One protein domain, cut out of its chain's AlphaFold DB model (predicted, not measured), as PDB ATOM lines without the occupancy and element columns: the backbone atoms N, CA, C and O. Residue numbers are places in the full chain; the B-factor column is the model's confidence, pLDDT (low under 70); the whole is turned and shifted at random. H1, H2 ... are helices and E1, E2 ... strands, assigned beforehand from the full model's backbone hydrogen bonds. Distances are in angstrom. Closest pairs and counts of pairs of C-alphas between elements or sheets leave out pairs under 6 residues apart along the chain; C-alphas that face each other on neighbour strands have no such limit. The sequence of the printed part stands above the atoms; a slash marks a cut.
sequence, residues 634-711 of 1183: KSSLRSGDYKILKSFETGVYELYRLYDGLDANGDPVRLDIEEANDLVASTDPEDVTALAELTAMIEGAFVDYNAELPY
ATOM      1  N   LYS A 634       3.583 113.018  35.917       96.62
ATOM      2  CA  LYS A 634       3.074 111.927  35.094       96.62
ATOM      3  C   LYS A 634       3.040 110.617  35.869       96.62
ATOM      4  O   LYS A 634       3.745 110.398  36.853       96.62
ATOM      5  N   SER A 635       2.212 109.701  35.400       98.06
ATOM      6  CA  SER A 635       2.320 108.281  35.738       98.06
ATOM      7  C   SER A 635       2.298 107.460  34.467       98.06
ATOM      8  O   SER A 635       1.693 107.886  33.481       98.06
ATOM      9  N   SER A 636       2.959 106.309  34.483       98.38
ATOM     10  CA  SER A 636       2.989 105.395  33.350       98.38
ATOM     11  C   SER A 636       2.709 103.964  33.785       98.38
ATOM     12  O   SER A 636       2.919 103.595  34.939       98.38
ATOM     13  N   LEU A 637       2.192 103.162  32.862       98.56
ATOM     14  CA  LEU A 637       1.954 101.740  33.065       98.56
ATOM     15  C   LEU A 637       2.314 100.992  31.787       98.56
ATOM     16  O   LEU A 637       1.897 101.393  30.701       98.56
ATOM     17  N   ARG A 638       3.073  99.903  31.916       97.94
ATOM     18  CA  ARG A 638       3.416  99.001  30.813       97.94
ATOM     19  C   ARG A 638       2.758  97.644  31.036       97.94
ATOM     20  O   ARG A 638       2.969  97.036  32.081       97.94
ATOM     21  N   SER A 639       2.021  97.160  30.040       97.06
ATOM     22  CA  SER A 639       1.462  95.805  30.004       97.06
ATOM     23  C   SER A 639       1.698  95.201  28.621       97.06
ATOM     24  O   SER A 639       1.310  95.772  27.597       97.06
ATOM     25  N   GLY A 640       2.404  94.068  28.590       93.56
ATOM     26  CA  GLY A 640       2.855  93.423  27.357       93.56
ATOM     27  C   GLY A 640       3.625  94.372  26.427       93.56
ATOM     28  O   GLY A 640       4.649  94.964  26.797       93.56
ATOM     29  N   ASP A 641       3.108  94.506  25.208       96.31
ATOM     30  CA  ASP A 641       3.696  95.310  24.134       96.31
ATOM     31  C   ASP A 641       3.368  96.805  24.245       96.31
ATOM     32  O   ASP A 641       3.990  97.621  23.564       96.31
ATOM     33  N   TYR A 642       2.409  97.179  25.096       98.44
ATOM     34  CA  TYR A 642       1.875  98.535  25.180       98.44
ATOM     35  C   TYR A 642       2.298  99.252  26.461       98.44
ATOM     36  O   TYR A 642       2.483  98.652  27.525       98.44
ATOM     37  N   LYS A 643       2.399 100.577  26.361       98.69
ATOM     38  CA  LYS A 643       2.645 101.479  27.483       98.69
ATOM     39  C   LYS A 643       1.732 102.695  27.392       98.69
ATOM     40  O   LYS A 643       1.581 103.279  26.322       98.69
ATOM     41  N   ILE A 644       1.128 103.070  28.515       98.75
ATOM     42  CA  ILE A 644       0.275 104.253  28.647       98.75
ATOM     43  C   ILE A 644       0.914 105.255  29.607       98.75
ATOM     44  O   ILE A 644       1.540 104.857  30.591       98.75
ATOM     45  N   LEU A 645       0.738 106.546  29.342       98.44
ATOM     46  CA  LEU A 645       1.112 107.636  30.239       98.44
ATOM     47  C   LEU A 645      -0.094 108.540  30.504       98.44
ATOM     48  O   LEU A 645      -0.916 108.757  29.617       98.44
ATOM     49  N   LYS A 646      -0.183 109.090  31.717       97.94
ATOM     50  CA  LYS A 646      -1.161 110.110  32.123       97.94
ATOM     51  C   LYS A 646      -0.418 111.353  32.590       97.94
ATOM     52  O   LYS A 646       0.339 111.276  33.554       97.94
ATOM     53  N   SER A 647      -0.652 112.492  31.941       96.06
ATOM     54  CA  SER A 647      -0.192 113.802  32.417       96.06
ATOM     55  C   SER A 647      -1.202 114.386  33.395       96.06
ATOM     56  O   SER A 647      -2.369 114.558  33.048       96.06
ATOM     57  N   PHE A 648      -0.761 114.730  34.607       95.69
ATOM     58  CA  PHE A 648      -1.647 115.319  35.612       95.69
ATOM     59  C   PHE A 648      -1.974 116.784  35.314       95.69
ATOM     60  O   PHE A 648      -3.120 117.189  35.478       95.69
ATOM     61  N   GLU A 649      -1.017 117.554  34.789       90.31
ATOM     62  CA  GLU A 649      -1.241 118.965  34.438       90.31
ATOM     63  C   GLU A 649      -2.316 119.148  33.359       90.31
ATOM     64  O   GLU A 649      -3.080 120.113  33.386       90.31
ATOM     65  N   THR A 650      -2.373 118.230  32.391       91.12
ATOM     66  CA  THR A 650      -3.288 118.331  31.240       91.12
ATOM     67  C   THR A 650      -4.483 117.385  31.318       91.12
ATOM     68  O   THR A 650      -5.473 117.595  30.617       91.12
ATOM     69  N   GLY A 651      -4.397 116.333  32.135       91.94
ATOM     70  CA  GLY A 651      -5.360 115.232  32.176       91.94
ATOM     71  C   GLY A 651      -5.351 114.341  30.926       91.94
ATOM     72  O   GLY A 651      -6.275 113.550  30.743       91.94
ATOM     73  N   VAL A 652      -4.360 114.493  30.041       95.12
ATOM     74  CA  VAL A 652      -4.277 113.778  28.761       95.12
ATOM     75  C   VAL A 652      -3.542 112.448  28.927       95.12
ATOM     76  O   VAL A 652      -2.564 112.352  29.675       95.12
ATOM     77  N   TYR A 653      -4.027 111.443  28.197       97.81
ATOM     78  CA  TYR A 653      -3.377 110.148  28.028       97.81
ATOM     79  C   TYR A 653      -2.510 110.130  26.769       97.81
ATOM     80  O   TYR A 653      -2.883 110.752  25.777       97.81
ATOM     81  N   GLU A 654      -1.410 109.382  26.811       98.12
ATOM     82  CA  GLU A 654      -0.551 109.026  25.672       98.12
ATOM     83  C   GLU A 654      -0.445 107.491  25.628       98.12
ATOM     84  O   GLU A 654      -0.291 106.868  26.680       98.12
ATOM     85  N   LEU A 655      -0.543 106.869  24.448       98.62
ATOM     86  CA  LEU A 655      -0.461 105.410  24.281       98.62
ATOM     87  C   LEU A 655       0.608 105.062  23.248       98.62
ATOM     88  O   LEU A 655       0.556 105.550  22.124       98.62
ATOM     89  N   TYR A 656       1.507 104.147  23.596       98.69
ATOM     90  CA  TYR A 656       2.582 103.680  22.723       98.69
ATOM     91  C   TYR A 656       2.589 102.155  22.637       98.69
ATOM     92  O   TYR A 656       2.350 101.464  23.631       98.69
ATOM     93  N   ARG A 657       2.887 101.626  21.447       98.38
ATOM     94  CA  ARG A 657       3.108 100.193  21.211       98.38
ATOM     95  C   ARG A 657       4.601  99.957  20.998       98.38
ATOM     96  O   ARG A 657       5.115 100.155  19.902       98.38
ATOM     97  N   LEU A 658       5.292  99.543  22.054       97.94
ATOM     98  CA  LEU A 658       6.748  99.401  22.070       97.94
ATOM     99  C   LEU A 658       7.221  98.225  21.197       97.94
ATOM    100  O   LEU A 658       8.271  98.320  20.556       97.94
ATOM    101  N   TYR A 659       6.434  97.145  21.143       97.31
ATOM    102  CA  TYR A 659       6.766  95.900  20.438       97.31
ATOM    103  C   TYR A 659       5.605  95.377  19.573       97.31
ATOM    104  O   TYR A 659       4.450  95.761  19.745       97.31
ATOM    105  N   ASP A 660       5.912  94.500  18.620       95.69
ATOM    106  CA  ASP A 660       4.944  93.803  17.767       95.69
ATOM    107  C   ASP A 660       5.020  92.284  17.986       95.69
ATOM    108  O   ASP A 660       5.379  91.510  17.094       95.69
ATOM    109  N   GLY A 661       4.728  91.859  19.217       92.50
ATOM    110  CA  GLY A 661       4.811  90.473  19.648       92.50
ATOM    111  C   GLY A 661       6.228  89.896  19.624       92.50
ATOM    112  O   GLY A 661       7.233  90.604  19.729       92.50
ATOM    113  N   LEU A 662       6.293  88.567  19.499       92.69
ATOM    114  CA  LEU A 662       7.531  87.790  19.507       92.69
ATOM    115  C   LEU A 662       7.853  87.237  18.114       92.69
ATOM    116  O   LEU A 662       6.957  86.864  17.349       92.69
ATOM    117  N   ASP A 663       9.141  87.130  17.802       92.56
ATOM    118  CA  ASP A 663       9.640  86.516  16.582       92.56
ATOM    119  C   ASP A 663       9.657  84.970  16.660       92.56
ATOM    120  O   ASP A 663       9.095  84.342  17.560       92.56
ATOM    121  N   ALA A 664      10.277  84.309  15.674       89.81
ATOM    122  CA  ALA A 664      10.334  82.845  15.622       89.81
ATOM    123  C   ALA A 664      11.228  82.205  16.703       89.81
ATOM    124  O   ALA A 664      11.097  81.000  16.940       89.81
ATOM    125  N   ASN A 665      12.128  82.978  17.310       84.38
ATOM    126  CA  ASN A 665      12.997  82.550  18.402       84.38
ATOM    127  C   ASN A 665      12.363  82.817  19.774       84.38
ATOM    128  O   ASN A 665      12.787  82.216  20.757       84.38
ATOM    129  N   GLY A 666      11.291  83.615  19.812       85.12
ATOM    130  CA  GLY A 666      10.642  84.051  21.044       85.12
ATOM    131  C   GLY A 666      11.117  85.424  21.517       85.12
ATOM    132  O   GLY A 666      10.797  85.794  22.644       85.12
ATOM    133  N   ASP A 667      11.823  86.173  20.667       88.38
ATOM    134  CA  ASP A 667      12.409  87.469  21.008       88.38
ATOM    135  C   ASP A 667      11.439  88.602  20.628       88.38
ATOM    136  O   ASP A 667      10.756  88.509  19.602       88.38
ATOM    137  N   PRO A 668      11.340  89.684  21.417       92.69
ATOM    138  CA  PRO A 668      10.397  90.762  21.150       92.69
ATOM    139  C   PRO A 668      10.778  91.568  19.900       92.69
ATOM    140  O   PRO A 668      11.915  92.009  19.725       92.69
ATOM    141  N   VAL A 669       9.800  91.821  19.028       96.31
ATOM    142  CA  VAL A 669      10.001  92.595  17.795       96.31
ATOM    143  C   VAL A 669       9.812  94.081  18.095       96.31
ATOM    144  O   VAL A 669       8.684  94.537  18.249       96.31
ATOM    145  N   ARG A 670      10.900  94.858  18.185       95.12
ATOM    146  CA  ARG A 670      10.846  96.321  18.414       95.12
ATOM    147  C   ARG A 670       9.975  97.025  17.361       95.12
ATOM    148  O   ARG A 670      10.190  96.823  16.165       95.12
ATOM    149  N   LEU A 671       9.058  97.887  17.813       96.94
ATOM    150  CA  LEU A 671       8.168  98.687  16.961       96.94
ATOM    151  C   LEU A 671       8.324 100.203  17.179       96.94
ATOM    152  O   LEU A 671       8.658 100.904  16.227       96.94
ATOM    153  N   ASP A 672       8.081 100.694  18.398       97.38
ATOM    154  CA  ASP A 672       8.132 102.125  18.771       97.38
ATOM    155  C   ASP A 672       8.664 102.286  20.205       97.38
ATOM    156  O   ASP A 672       8.005 102.831  21.088       97.38
ATOM    157  N   ILE A 673       9.863 101.755  20.465       95.88
ATOM    158  CA  ILE A 673      10.510 101.854  21.787       95.88
ATOM    159  C   ILE A 673      10.910 103.300  22.131       95.88
ATOM    160  O   ILE A 673      11.157 103.632  23.286       95.88
ATOM    161  N   GLU A 674      10.958 104.145  21.104       97.00
ATOM    162  CA  GLU A 674      11.181 105.582  21.121       97.00
ATOM    163  C   GLU A 674      10.000 106.374  21.691       97.00
ATOM    164  O   GLU A 674      10.135 107.578  21.905       97.00
ATOM    165  N   GLU A 675       8.827 105.749  21.869       98.12
ATOM    166  CA  GLU A 675       7.589 106.424  22.290       98.12
ATOM    167  C   GLU A 675       7.294 107.663  21.405       98.12
ATOM    168  O   GLU A 675       6.940 108.757  21.881       98.12
ATOM    169  N   ALA A 676       7.506 107.503  20.091       97.56
ATOM    170  CA  ALA A 676       7.434 108.576  19.105       97.56
ATOM    171  C   ALA A 676       6.052 108.679  18.446       97.56
ATOM    172  O   ALA A 676       5.683 109.755  17.964       97.56
ATOM    173  N   ASN A 677       5.278 107.591  18.426       97.50
ATOM    174  CA  ASN A 677       3.994 107.511  17.740       97.50
ATOM    175  C   ASN A 677       2.849 107.314  18.742       97.50
ATOM    176  O   ASN A 677       2.502 106.191  19.082       97.50
ATOM    177  N   ASP A 678       2.227 108.412  19.179       98.00
ATOM    178  CA  ASP A 678       1.061 108.345  20.071       98.00
ATOM    179  C   ASP A 678      -0.175 107.770  19.349       98.00
ATOM    180  O   ASP A 678      -0.654 108.304  18.339       98.00
ATOM    181  N   LEU A 679      -0.697 106.671  19.892       98.19
ATOM    182  CA  LEU A 679      -1.784 105.861  19.354       98.19
ATOM    183  C   LEU A 679      -3.149 106.176  19.977       98.19
ATOM    184  O   LEU A 679      -4.131 105.526  19.624       98.19
ATOM    185  N   VAL A 680      -3.279 107.188  20.842       97.06
ATOM    186  CA  VAL A 680      -4.573 107.545  21.470       97.06
ATOM    187  C   VAL A 680      -5.661 107.873  20.442       97.06
ATOM    188  O   VAL A 680      -6.841 107.598  20.656       97.06
ATOM    189  N   ALA A 681      -5.273 108.437  19.296       97.00
ATOM    190  CA  ALA A 681      -6.175 108.727  18.180       97.00
ATOM    191  C   ALA A 681      -6.242 107.602  17.125       97.00
ATOM    192  O   ALA A 681      -6.847 107.799  16.063       97.00
ATOM    193  N   SER A 682      -5.610 106.449  17.378       96.88
ATOM    194  CA  SER A 682      -5.631 105.301  16.470       96.88
ATOM    195  C   SER A 682      -7.062 104.800  16.269       96.88
ATOM    196  O   SER A 682      -7.931 104.892  17.136       96.88
ATOM    197  N   THR A 683      -7.318 104.282  15.070       96.81
ATOM    198  CA  THR A 683      -8.592 103.625  14.727       96.81
ATOM    199  C   THR A 683      -8.418 102.125  14.517       96.81
ATOM    200  O   THR A 683      -9.378 101.453  14.130       96.81
ATOM    201  N   ASP A 684      -7.207 101.608  14.754       97.12
ATOM    202  CA  ASP A 684      -6.960 100.175  14.751       97.12
ATOM    203  C   ASP A 684      -7.706  99.521  15.930       97.12
ATOM    204  O   ASP A 684      -7.622 100.016  17.057       97.12
ATOM    205  N   PRO A 685      -8.482  98.444  15.705       97.25
ATOM    206  CA  PRO A 685      -9.207  97.773  16.779       97.25
ATOM    207  C   PRO A 685      -8.328  97.281  17.937       97.25
ATOM    208  O   PRO A 685      -8.819  97.238  19.065       97.25
ATOM    209  N   GLU A 686      -7.078  96.894  17.671       96.19
ATOM    210  CA  GLU A 686      -6.137  96.427  18.695       96.19
ATOM    211  C   GLU A 686      -5.720  97.588  19.603       96.19
ATOM    212  O   GLU A 686      -5.936  97.521  20.812       96.19
ATOM    213  N   ASP A 687      -5.275  98.703  19.018       97.38
ATOM    214  CA  ASP A 687      -4.875  99.905  19.764       97.38
ATOM    215  C   ASP A 687      -6.039 100.512  20.559       97.38
ATOM    216  O   ASP A 687      -5.865 100.937  21.699       97.38
ATOM    217  N   VAL A 688      -7.251 100.535  19.988       97.81
ATOM    218  CA  VAL A 688      -8.452 101.037  20.683       97.81
ATOM    219  C   VAL A 688      -8.797 100.165  21.892       97.81
ATOM    220  O   VAL A 688      -9.254 100.682  22.915       97.81
ATOM    221  N   THR A 689      -8.592  98.851  21.782       98.06
ATOM    222  CA  THR A 689      -8.805  97.915  22.893       98.06
ATOM    223  C   THR A 689      -7.738  98.117  23.964       98.06
ATOM    224  O   THR A 689      -8.091  98.337  25.122       98.06
ATOM    225  N   ALA A 690      -6.462  98.162  23.566       97.75
ATOM    226  CA  ALA A 690      -5.340  98.417  24.463       97.75
ATOM    227  C   ALA A 690      -5.501  99.748  25.212       97.75
ATOM    228  O   ALA A 690      -5.339  99.785  26.427       97.75
ATOM    229  N   LEU A 691      -5.911 100.828  24.535       98.38
ATOM    230  CA  LEU A 691      -6.166 102.122  25.175       98.38
ATOM    231  C   LEU A 691      -7.204 102.004  26.293       98.38
ATOM    232  O   LEU A 691      -6.992 102.520  27.388       98.38
ATOM    233  N   ALA A 692      -8.333 101.342  26.027       98.25
ATOM    234  CA  ALA A 692      -9.402 101.189  27.008       98.25
ATOM    235  C   ALA A 692      -8.967 100.327  28.206       98.25
ATOM    236  O   ALA A 692      -9.269 100.677  29.347       98.25
ATOM    237  N   GLU A 693      -8.249  99.233  27.949       98.25
ATOM    238  CA  GLU A 693      -7.749  98.318  28.978       98.25
ATOM    239  C   GLU A 693      -6.671  98.978  29.843       98.25
ATOM    240  O   GLU A 693      -6.829  99.043  31.061       98.25
ATOM    241  N   LEU A 694      -5.635  99.563  29.235       98.56
ATOM    242  CA  LEU A 694      -4.545 100.212  29.965       98.56
ATOM    243  C   LEU A 694      -5.012 101.474  30.703       98.56
ATOM    244  O   LEU A 694      -4.502 101.759  31.783       98.56
ATOM    245  N   THR A 695      -6.011 102.201  30.186       98.50
ATOM    246  CA  THR A 695      -6.639 103.309  30.934       98.50
ATOM    247  C   THR A 695      -7.327 102.790  32.198       98.50
ATOM    248  O   THR A 695      -7.191 103.385  33.264       98.50
ATOM    249  N   ALA A 696      -8.056 101.675  32.109       98.31
ATOM    250  CA  ALA A 696      -8.680 101.073  33.283       98.31
ATOM    251  C   ALA A 696      -7.632 100.543  34.276       98.31
ATOM    252  O   ALA A 696      -7.806 100.714  35.480       98.31
ATOM    253  N   MET A 697      -6.541  99.950  33.782       98.31
ATOM    254  CA  MET A 697      -5.445  99.450  34.617       98.31
ATOM    255  C   MET A 697      -4.710 100.576  35.342       98.31
ATOM    256  O   MET A 697      -4.502 100.460  36.542       98.31
ATOM    257  N   ILE A 698      -4.345 101.674  34.667       98.25
ATOM    258  CA  ILE A 698      -3.608 102.767  35.324       98.25
ATOM    259  C   ILE A 698      -4.478 103.500  36.354       98.25
ATOM    260  O   ILE A 698      -3.992 103.844  37.426       98.25
ATOM    261  N   GLU A 699      -5.776 103.676  36.079       97.75
ATOM    262  CA  GLU A 699      -6.711 104.232  37.067       97.75
ATOM    263  C   GLU A 699      -6.941 103.267  38.243       97.75
ATOM    264  O   GLU A 699      -7.072 103.710  39.383       97.75
ATOM    265  N   GLY A 700      -6.946 101.953  37.987       97.94
ATOM    266  CA  GLY A 700      -6.948 100.924  39.029       97.94
ATOM    267  C   GLY A 700      -5.681 100.964  39.884       97.94
ATOM    268  O   GLY A 700      -5.774 100.973  41.106       97.94
ATOM    269  N   ALA A 701      -4.511 101.110  39.260       97.19
ATOM    270  CA  ALA A 701      -3.227 101.184  39.947       97.19
ATOM    271  C   ALA A 701      -3.144 102.382  40.909       97.19
ATOM    272  O   ALA A 701      -2.593 102.244  41.997       97.19
ATOM    273  N   PHE A 702      -3.740 103.538  40.585       97.50
ATOM    274  CA  PHE A 702      -3.803 104.642  41.553       97.50
ATOM    275  C   PHE A 702      -4.534 104.255  42.842       97.50
ATOM    276  O   PHE A 702      -4.140 104.691  43.921       97.50
ATOM    277  N   VAL A 703      -5.573 103.424  42.742       96.75
ATOM    278  CA  VAL A 703      -6.330 102.940  43.902       96.75
ATOM    279  C   VAL A 703      -5.565 101.836  44.626       96.75
ATOM    280  O   VAL A 703      -5.388 101.920  45.838       96.75
ATOM    281  N   ASP A 704      -5.082 100.833  43.892       93.75
ATOM    282  CA  ASP A 704      -4.438  99.642  44.460       93.75
ATOM    283  C   ASP A 704      -3.141  99.985  45.205       93.75
ATOM    284  O   ASP A 704      -2.851  99.406  46.251       93.75
ATOM    285  N   TYR A 705      -2.386 100.965  44.703       93.94
ATOM    286  CA  TYR A 705      -1.157 101.447  45.335       93.94
ATOM    287  C   TYR A 705      -1.372 102.645  46.265       93.94
ATOM    288  O   TYR A 705      -0.388 103.168  46.782       93.94
ATOM    289  N   ASN A 706      -2.619 103.091  46.469       94.44
ATOM    290  CA  ASN A 706      -2.946 104.298  47.236       94.44
ATOM    291  C   ASN A 706      -2.088 105.513  46.814       94.44
ATOM    292  O   ASN A 706      -1.483 106.191  47.642       94.44
ATOM    293  N   ALA A 707      -1.982 105.736  45.502       96.31
ATOM    294  CA  ALA A 707      -1.084 106.728  44.924       96.31
ATOM    295  C   ALA A 707      -1.582 108.161  45.180       96.31
ATOM    296  O   ALA A 707      -2.684 108.532  44.767       96.31
ATOM    297  N   GLU A 708      -0.747 108.978  45.820       95.06
ATOM    298  CA  GLU A 708      -1.048 110.379  46.119       95.06
ATOM    299  C   GLU A 708      -0.885 111.259  44.868       95.06
ATOM    300  O   GLU A 708       0.204 111.416  44.320       95.06
ATOM    301  N   LEU A 709      -1.987 111.831  44.383       95.12
ATOM    302  CA  LEU A 709      -1.986 112.661  43.175       95.12
ATOM    303  C   LEU A 709      -1.521 114.099  43.477       95.12
ATOM    304  O   LEU A 709      -1.652 114.549  44.612       95.12
ATOM    305  N   PRO A 710      -1.044 114.865  42.472       95.56
ATOM    306  CA  PRO A 710      -0.806 116.295  42.651       95.56
ATOM    307  C   PRO A 710      -2.087 117.045  43.029       95.56
ATOM    308  O   PRO A 710      -3.184 116.700  42.577       95.56
ATOM    309  N   TYR A 711      -1.927 118.125  43.786       96.00
ATOM    310  CA  TYR A 711      -3.024 118.948  44.294       96.00
ATOM    311  C   TYR A 711      -3.141 120.256  43.518       96.00
ATOM    312  O   TYR A 711      -2.169 120.722  42.925       96.00
TER     313      TYR A 711
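Overview. This is residues 634 to 711 of the 1183 residues of the protein "Unannotated" of Lentimonas sp. CC11 (UniProt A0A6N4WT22). Picture a small sheet of three strands, E1, E2 and E3, with one long helix, H1, packed slantwise over one face of it. Beyond one end of the sheet, where E3 runs on into E4, lies a small separate hairpin, E4 and E5, and a long link then passes round the E3 side of the sheet to the helix. The printed part has 78 residues with five named strands and then one named helix, in the order E1 E2 E3 E4 E5 H1; both sheets are antiparallel, in the orders E1 - E2 - E3 and E4 - E5. The class is mixed, helices and strands. The whole is only just compact, close to loose, with a radius of gyration of the C-alphas of 13.6 A, and its elongated outline spans 47 by 25 by 22 A.

Arrangement. Start with the sheet: E1, residues 634 to 639, E2, residues 642 to 647, and E3, residues 653 to 657, form a meander, each strand the antiparallel neighbour of the one before. In the hairpin of E1 and E2, look at N 637 and O 644, 2.9 A apart and within hydrogen-bond range. In the hairpin of E2 and E3, N 645 and O 654 are within hydrogen-bond range at 2.9 A. E3 runs on into E4, residues 659 to 662, across a break of 1 residue, at 38 degrees. E4 and E5, residues 668 to 670, make an antiparallel hairpin, with N 660 and O 669 within hydrogen-bond range at 2.8 A. E5 is apart from E1, E2 and E3. H1, residues 685 to 704, is on the sheet of E1, E2 and E3 in two layers, a helix on one face of a sheet, at a height over the sheet of 8.4 A. It lies over E1 and E3, and only just over E2, on which 3 of its C-alphas fall; it runs slantwise to the strands, at 55 degrees to E3 on the local plane. Its closest C-alphas to E1 are those of Ile 698 and Leu 637, 6.1 A apart. E4 and H1 are apart. In H1, 15 of 16 O i to N i+4 pairs are within hydrogen-bond range.

Along the chain. Find C-alpha 634 at (3.074, 111.927, 35.094); from there E1 runs 17.0 A to Ser 639. E2, Tyr 642 to Ser 647, is also 17.0 A long, and E3, Tyr 653 to Arg 657, is 13.7 A. Next come E4, Tyr 659 to Leu 662, and E5, Pro 668 to Arg 670. H1 begins at C-alpha 685, (-9.207, 97.773, 16.779), and runs 28.2 A to C-alpha 704, (-4.438, 99.642, 44.460).

Size, cuts and confidence. The C-alphas farthest apart are those of Ala 664 and Tyr 711, at 48.0 A. The link from E5 to H1, residues 671 to 684, is long. The printed part has no cut, and no printed residue is under 70 in pLDDT.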